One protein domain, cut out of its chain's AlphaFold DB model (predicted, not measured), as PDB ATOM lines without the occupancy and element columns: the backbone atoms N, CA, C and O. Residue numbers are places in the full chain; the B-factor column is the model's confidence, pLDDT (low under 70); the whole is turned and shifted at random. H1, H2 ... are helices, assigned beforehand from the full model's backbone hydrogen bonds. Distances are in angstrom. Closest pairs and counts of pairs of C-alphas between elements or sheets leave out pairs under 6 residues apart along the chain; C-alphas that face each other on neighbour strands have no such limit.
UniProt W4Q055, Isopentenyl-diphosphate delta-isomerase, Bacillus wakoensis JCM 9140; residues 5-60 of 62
ATOM      1  N   GLN A   5     134.199 187.459 123.870       95.12
ATOM      2  CA  GLN A   5     133.265 187.718 124.972       95.12
ATOM      3  C   GLN A   5     133.280 186.618 126.046       95.12
ATOM      4  O   GLN A   5     133.252 186.940 127.227       95.12
ATOM      5  N   LEU A   6     133.326 185.338 125.660       95.88
ATOM      6  CA  LEU A   6     133.334 184.234 126.632       95.88
ATOM      7  C   LEU A   6     134.643 184.210 127.426       95.88
ATOM      8  O   LEU A   6     134.605 184.120 128.641       95.88
ATOM      9  N   ALA A   7     135.782 184.416 126.761       96.19
ATOM     10  CA  ALA A   7     137.079 184.526 127.418       96.19
ATOM     11  C   ALA A   7     137.123 185.705 128.405       96.19
ATOM     12  O   ALA A   7     137.713 185.589 129.472       96.19
ATOM     13  N   LEU A   8     136.473 186.829 128.079       96.25
ATOM     14  CA  LEU A   8     136.336 187.946 129.015       96.25
ATOM     15  C   LEU A   8     135.461 187.580 130.222       96.25
ATOM     16  O   LEU A   8     135.791 187.957 131.342       96.25
ATOM     17  N   ILE A   9     134.358 186.856 130.010       97.44
ATOM     18  CA  ILE A   9     133.504 186.371 131.106       97.44
ATOM     19  C   ILE A   9     134.304 185.444 132.029       97.44
ATOM     20  O   ILE A   9     134.254 185.626 133.246       97.44
ATOM     21  N   ASP A  10     135.069 184.511 131.461       97.62
ATOM     22  CA  ASP A  10     135.904 183.579 132.220       97.62
ATOM     23  C   ASP A  10     136.978 184.323 133.031       97.62
ATOM     24  O   ASP A  10     137.176 184.036 134.211       97.62
ATOM     25  N   GLU A  11     137.624 185.336 132.443       97.75
ATOM     26  CA  GLU A  11     138.626 186.153 133.138       97.75
ATOM     27  C   GLU A  11     138.008 186.965 134.286       97.75
ATOM     28  O   GLU A  11     138.560 187.017 135.385       97.75
ATOM     29  N   ILE A  12     136.820 187.544 134.078       98.50
ATOM     30  CA  ILE A  12     136.080 188.237 135.142       98.50
ATOM     31  C   ILE A  12     135.785 187.263 136.290       98.50
ATOM     32  O   ILE A  12     136.058 187.576 137.451       98.50
ATOM     33  N   GLN A  13     135.264 186.072 135.988       98.62
ATOM     34  CA  GLN A  13     134.972 185.055 137.004       98.62
ATOM     35  C   GLN A  13     136.229 184.626 137.764       98.62
ATOM     36  O   GLN A  13     136.189 184.507 138.991       98.62
ATOM     37  N   LYS A  14     137.354 184.466 137.064       98.62
ATOM     38  CA  LYS A  14     138.646 184.129 137.665       98.62
ATOM     39  C   LYS A  14     139.109 185.193 138.660       98.62
ATOM     40  O   LYS A  14     139.447 184.844 139.789       98.62
ATOM     41  N   ILE A  15     139.027 186.475 138.300       98.56
ATOM     42  CA  ILE A  15     139.348 187.591 139.209       98.56
ATOM     43  C   ILE A  15     138.462 187.540 140.462       98.56
ATOM     44  O   ILE A  15     138.944 187.729 141.582       98.56
ATOM     45  N   HIS A  16     137.164 187.254 140.304       98.50
ATOM     46  CA  HIS A  16     136.258 187.106 141.444       98.50
ATOM     47  C   HIS A  16     136.644 185.933 142.358       98.50
ATOM     48  O   HIS A  16     136.537 186.067 143.578       98.50
ATOM     49  N   GLU A  17     137.069 184.792 141.809       98.62
ATOM     50  CA  GLU A  17     137.526 183.648 142.611       98.62
ATOM     51  C   GLU A  17     138.857 183.912 143.321       98.62
ATOM     52  O   GLU A  17     138.982 183.624 144.510       98.62
ATOM     53  N   GLU A  18     139.829 184.526 142.647       98.62
ATOM     54  CA  GLU A  18     141.108 184.900 143.263       98.62
ATOM     55  C   GLU A  18     140.902 185.904 144.408       98.62
ATOM     56  O   GLU A  18     141.487 185.760 145.485       98.62
ATOM     57  N   LEU A  19     139.994 186.871 144.232       98.56
ATOM     58  CA  LEU A  19     139.619 187.796 145.299       98.56
ATOM     59  C   LEU A  19     138.951 187.070 146.477       98.56
ATOM     60  O   LEU A  19     139.302 187.336 147.628       98.56
ATOM     61  N   ARG A  20     138.029 186.131 146.218       98.56
ATOM     62  CA  ARG A  20     137.407 185.300 147.266       98.56
ATOM     63  C   ARG A  20     138.440 184.464 148.021       98.56
ATOM     64  O   ARG A  20     138.341 184.348 149.243       98.56
ATOM     65  N   LEU A  21     139.435 183.919 147.324       98.56
ATOM     66  CA  LEU A  21     140.527 183.152 147.922       98.56
ATOM     67  C   LEU A  21     141.344 184.021 148.889       98.56
ATOM     68  O   LEU A  21     141.540 183.639 150.043       98.56
ATOM     69  N   ILE A  22     141.749 185.219 148.453       98.38
ATOM     70  CA  ILE A  22     142.469 186.186 149.297       98.38
ATOM     71  C   ILE A  22     141.618 186.566 150.511       98.38
ATOM     72  O   ILE A  22     142.092 186.485 151.643       98.38
ATOM     73  N   MET A  23     140.352 186.935 150.291       98.50
ATOM     74  CA  MET A  23     139.406 187.293 151.352       98.50
ATOM     75  C   MET A  23     139.238 186.172 152.380       98.50
ATOM     76  O   MET A  23     139.217 186.439 153.580       98.50
ATOM     77  N   THR A  24     139.192 184.920 151.927       98.25
ATOM     78  CA  THR A  24     139.127 183.743 152.801       98.25
ATOM     79  C   THR A  24     140.401 183.606 153.631       98.25
ATOM     80  O   THR A  24     140.316 183.464 154.850       98.25
ATOM     81  N   ALA A  25     141.576 183.723 153.005       98.19
ATOM     82  CA  ALA A  25     142.868 183.608 153.681       98.19
ATOM     83  C   ALA A  25     143.067 184.675 154.771       98.19
ATOM     84  O   ALA A  25     143.640 184.387 155.820       98.19
ATOM     85  N   VAL A  26     142.557 185.892 154.555       97.12
ATOM     86  CA  VAL A  26     142.636 186.988 155.540       97.12
ATOM     87  C   VAL A  26     141.396 187.099 156.429       97.12
ATOM     88  O   VAL A  26     141.272 188.052 157.203       97.12
ATOM     89  N   GLN A  27     140.468 186.142 156.344       97.25
ATOM     90  CA  GLN A  27     139.229 186.099 157.125       97.25
ATOM     91  C   GLN A  27     138.378 187.382 156.988       97.25
ATOM     92  O   GLN A  27     137.915 187.945 157.982       97.25
ATOM     93  N   ALA A  28     138.215 187.894 155.769       98.12
ATOM     94  CA  ALA A  28     137.322 189.005 155.441       98.12
ATOM     95  C   ALA A  28     136.059 188.474 154.751       98.12
ATOM     96  O   ALA A  28     136.130 187.930 153.653       98.12
ATOM     97  N   LYS A  29     134.889 188.650 155.368       97.38
ATOM     98  CA  LYS A  29     133.597 188.207 154.814       97.38
ATOM     99  C   LYS A  29     133.010 189.201 153.815       97.38
ATOM    100  O   LYS A  29     132.155 188.839 153.013       97.38
ATOM    101  N   THR A  30     133.456 190.456 153.862       98.12
ATOM    102  CA  THR A  30     132.981 191.544 152.998       98.12
ATOM    103  C   THR A  30     134.151 192.375 152.473       98.12
ATOM    104  O   THR A  30     135.234 192.385 153.060       98.12
ATOM    105  N   LEU A  31     133.938 193.121 151.383       97.44
ATOM    106  CA  LEU A  31     134.943 194.067 150.876       97.44
ATOM    107  C   LEU A  31     135.278 195.156 151.905       97.44
ATOM    108  O   LEU A  31     136.423 195.589 151.991       97.44
ATOM    109  N   PHE A  32     134.297 195.565 152.714       97.88
ATOM    110  CA  PHE A  32     134.518 196.524 153.793       97.88
ATOM    111  C   PHE A  32     135.457 195.958 154.864       97.88
ATOM    112  O   PHE A  32     136.397 196.634 155.276       97.88
ATOM    113  N   GLU A  33     135.259 194.701 155.271       97.81
ATOM    114  CA  GLU A  33     136.186 194.023 156.185       97.81
ATOM    115  C   GLU A  33     137.586 193.896 155.578       97.81
ATOM    116  O   GLU A  33     138.565 194.157 156.273       97.81
ATOM    117  N   LEU A  34     137.694 193.561 154.284       97.44
ATOM    118  CA  LEU A  34     138.979 193.449 153.584       97.44
ATOM    119  C   LEU A  34     139.763 194.770 153.623       97.44
ATOM    120  O   LEU A  34     140.945 194.771 153.949       97.44
ATOM    121  N   GLN A  35     139.102 195.904 153.369       96.00
ATOM    122  CA  GLN A  35     139.716 197.242 153.424       96.00
ATOM    123  C   GLN A  35     140.257 197.610 154.818       96.00
ATOM    124  O   GLN A  35     141.139 198.471 154.951       96.00
ATOM    125  N   LYS A  36     139.713 196.985 155.866       96.06
ATOM    126  CA  LYS A  36     140.098 197.218 157.260       96.06
ATOM    127  C   LYS A  36     141.148 196.237 157.772       96.06
ATOM    128  O   LYS A  36     141.684 196.495 158.844       96.06
ATOM    129  N   LYS A  37     141.488 195.179 157.028       96.50
ATOM    130  CA  LYS A  37     142.509 194.221 157.464       96.50
ATOM    131  C   LYS A  37     143.865 194.909 157.691       96.50
ATOM    132  O   LYS A  37     144.240 195.777 156.895       96.50
ATOM    133  N   PRO A  38     144.597 194.533 158.756       96.81
ATOM    134  CA  PRO A  38     145.952 195.013 158.982       96.81
ATOM    135  C   PRO A  38     146.863 194.678 157.804       96.81
ATOM    136  O   PRO A  38     146.844 193.554 157.300       96.81
ATOM    137  N   LEU A  39     147.683 195.638 157.386       96.62
ATOM    138  CA  LEU A  39     148.706 195.434 156.365       96.62
ATOM    139  C   LEU A  39     149.951 196.266 156.662       96.62
ATOM    140  O   LEU A  39     149.897 197.278 157.362       96.62
ATOM    141  N   ILE A  40     151.078 195.843 156.101       97.31
ATOM    142  CA  ILE A  40     152.352 196.553 156.204       97.31
ATOM    143  C   ILE A  40     152.667 197.158 154.839       97.31
ATOM    144  O   ILE A  40     152.687 196.454 153.832       97.31
ATOM    145  N   ILE A  41     152.932 198.465 154.819       97.81
ATOM    146  CA  ILE A  41     153.489 199.167 153.660       97.81
ATOM    147  C   ILE A  41     154.994 199.298 153.905       97.81
ATOM    148  O   ILE A  41     155.400 199.838 154.932       97.81
ATOM    149  N   SER A  42     155.813 198.802 152.980       97.50
ATOM    150  CA  SER A  42     157.279 198.805 153.070       97.50
ATOM    151  C   SER A  42     157.920 199.315 151.768       97.50
ATOM    152  O   SER A  42     157.223 199.607 150.794       97.50
ATOM    153  N   GLY A  43     159.248 199.478 151.764       98.00
ATOM    154  CA  GLY A  43     160.024 199.863 150.578       98.00
ATOM    155  C   GLY A  43     159.721 201.270 150.055       98.00
ATOM    156  O   GLY A  43     159.465 202.196 150.831       98.00
ATOM    157  N   ASP A  44     159.741 201.424 148.732       98.44
ATOM    158  CA  ASP A  44     159.591 202.721 148.061       98.44
ATOM    159  C   ASP A  44     158.260 203.401 148.390       98.44
ATOM    160  O   ASP A  44     158.221 204.608 148.625       98.44
ATOM    161  N   THR A  45     157.171 202.633 148.497       98.19
ATOM    162  CA  THR A  45     155.849 203.165 148.856       98.19
ATOM    163  C   THR A  45     155.833 203.715 150.280       98.19
ATOM    164  O   THR A  45     155.280 204.790 150.514       98.19
ATOM    165  N   TYR A  46     156.466 203.014 151.230       98.31
ATOM    166  CA  TYR A  46     156.631 203.511 152.599       98.31
ATOM    167  C   TYR A  46     157.433 204.811 152.607       98.31
ATOM    168  O   TYR A  46     157.009 205.793 153.221       98.31
ATOM    169  N   HIS A  47     158.570 204.830 151.905       98.19
ATOM    170  CA  HIS A  47     159.443 205.997 151.838       98.19
ATOM    171  C   HIS A  47     158.706 207.200 151.239       98.19
ATOM    172  O   HIS A  47     158.619 208.247 151.875       98.19
ATOM    173  N   TRP A  48     158.088 207.033 150.072       98.38
ATOM    174  CA  TRP A  48     157.323 208.069 149.382       98.38
ATOM    175  C   TRP A  48     156.181 208.640 150.225       98.38
ATOM    176  O   TRP A  48     156.036 209.861 150.325       98.38
ATOM    177  N   ALA A  49     155.382 207.773 150.853       98.12
ATOM    178  CA  ALA A  49     154.269 208.200 151.693       98.12
ATOM    179  C   ALA A  49     154.763 208.965 152.932       98.12
ATOM    180  O   ALA A  49     154.238 210.034 153.248       98.12
ATOM    181  N   SER A  50     155.825 208.471 153.574       97.31
ATOM    182  CA  SER A  50     156.427 209.115 154.747       97.31
ATOM    183  C   SER A  50     157.015 210.488 154.409       97.31
ATOM    184  O   SER A  50     156.789 211.444 155.146       97.31
ATOM    185  N   GLN A  51     157.696 210.629 153.264       98.19
ATOM    186  CA  GLN A  51     158.231 211.919 152.792       98.19
ATOM    187  C   GLN A  51     157.129 212.954 152.513       98.19
ATOM    188  O   GLN A  51     157.376 214.155 152.570       98.19
ATOM    189  N   ARG A  52     155.898 212.506 152.236       98.12
ATOM    190  CA  ARG A  52     154.722 213.376 152.069       98.12
ATOM    191  C   ARG A  52     153.953 213.637 153.365       98.12
ATOM    192  O   ARG A  52     152.928 214.311 153.325       98.12
ATOM    193  N   GLY A  53     154.434 213.123 154.496       97.88
ATOM    194  CA  GLY A  53     153.814 213.315 155.806       97.88
ATOM    195  C   GLY A  53     152.650 212.367 156.111       97.88
ATOM    196  O   GLY A  53     151.898 212.628 157.047       97.88
ATOM    197  N   PHE A  54     152.477 211.274 155.359       97.81
ATOM    198  CA  PHE A  54     151.476 210.258 155.693       97.81
ATOM    199  C   PHE A  54     152.003 209.294 156.764       97.81
ATOM    200  O   PHE A  54     153.040 208.659 156.571       97.81
ATOM    201  N   ASP A  55     151.251 209.109 157.855       95.81
ATOM    202  CA  ASP A  55     151.514 208.030 158.816       95.81
ATOM    203  C   ASP A  55     150.943 206.702 158.300       95.81
ATOM    204  O   ASP A  55     149.760 206.399 158.455       95.81
ATOM    205  N   VAL A  56     151.797 205.885 157.689       96.19
ATOM    206  CA  VAL A  56     151.425 204.554 157.185       96.19
ATOM    207  C   VAL A  56     151.354 203.486 158.281       96.19
ATOM    208  O   VAL A  56     150.821 202.400 158.049       96.19
ATOM    209  N   SER A  57     151.820 203.774 159.500       95.69
ATOM    210  CA  SER A  57     151.764 202.819 160.612       95.69
ATOM    211  C   SER A  57     150.339 202.608 161.142       95.69
ATOM    212  O   SER A  57     150.053 201.604 161.791       95.69
ATOM    213  N   ILE A  58     149.396 203.488 160.785       96.00
ATOM    214  CA  ILE A  58     147.965 203.269 161.031       96.00
ATOM    215  C   ILE A  58     147.416 202.056 160.270       96.00
ATOM    216  O   ILE A  58     146.381 201.535 160.662       96.00
ATOM    217  N   PHE A  59     148.044 201.613 159.172       96.75
ATOM    218  CA  PHE A  59     147.561 200.478 158.374       96.75
ATOM    219  C   PHE A  59     147.893 199.130 159.020       96.75
ATOM    220  O   PHE A  59     147.160 198.168 158.802       96.75
ATOM    221  N   SER A  60     148.929 199.069 159.857       95.94
ATOM    222  CA  SER A  60     149.347 197.838 160.533       95.94
ATOM    223  C   SER A  60     148.657 197.606 161.880       95.94
ATOM    224  O   SER A  60     148.755 196.506 162.417       95.94
TER     225      SER A  60
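Overview. This is residues 5 to 60 of the 62 residues of the protein "Isopentenyl-diphosphate delta-isomerase" of Bacillus wakoensis JCM 9140 (UniProt W4Q055). One long helix, H1, makes an arm whose residues 5 to 18 stick out; the short H2 sits near the end of H1, and residues 37 to 42 lead on to a small, loose head formed by H3 and H4 at the other end of the longest axis. The printed part has 56 residues, with four named helices in the order H1, H2, H3, H4 and no named strand, and its class is all helix. It is extended, with a radius of gyration of the C-alphas of 15.7 A and spans of 46 by 25 by 16 A.

Along the chain. H1, residues 5 to 25, begins with C-alpha 5 at (133.265, 187.718, 124.972) and is 30.6 A long from first to last C-alpha. H2, residues 31 to 36, is 8.8 A long. H3, residues 43 to 51, begins with C-alpha 43 at (160.024, 199.863, 150.578) and is 12.4 A long. H4, residues 56 to 59, is 5.7 A long and ends with C-alpha 59 at (147.561, 200.478, 158.374).

Arrangement. H1 and H2 are close but not clearly touching, with the C-alphas of Met 23 and Leu 34 the closest at 6.6 A. They run the same way at a steep tilt of 42 degrees. H2 and H3 are apart. H3 and H4 only just touch, and only at the corner, with 3 pairs of C-alphas within 8 A; the closest are Tyr 46 and Val 56, 7.0 A apart. H2 and H4 are only just apart, with their closest C-alphas at 8.2 A. H1 is apart from H3 and H4. Every O i to N i+4 pair is within hydrogen-bond range in H1, H2 and H3; H4 is too short for such a pair.

Size, cuts and confidence. The C-alphas of Leu 6 and Gly 53 are the two farthest apart, at 46.0 A. The printed part has no cut. The links H1 to H2 and H3 to H4 are tight, H2 to H3 is short, and no link is long. The mean pLDDT of the printed part is 97.5, and no printed residue is under 70.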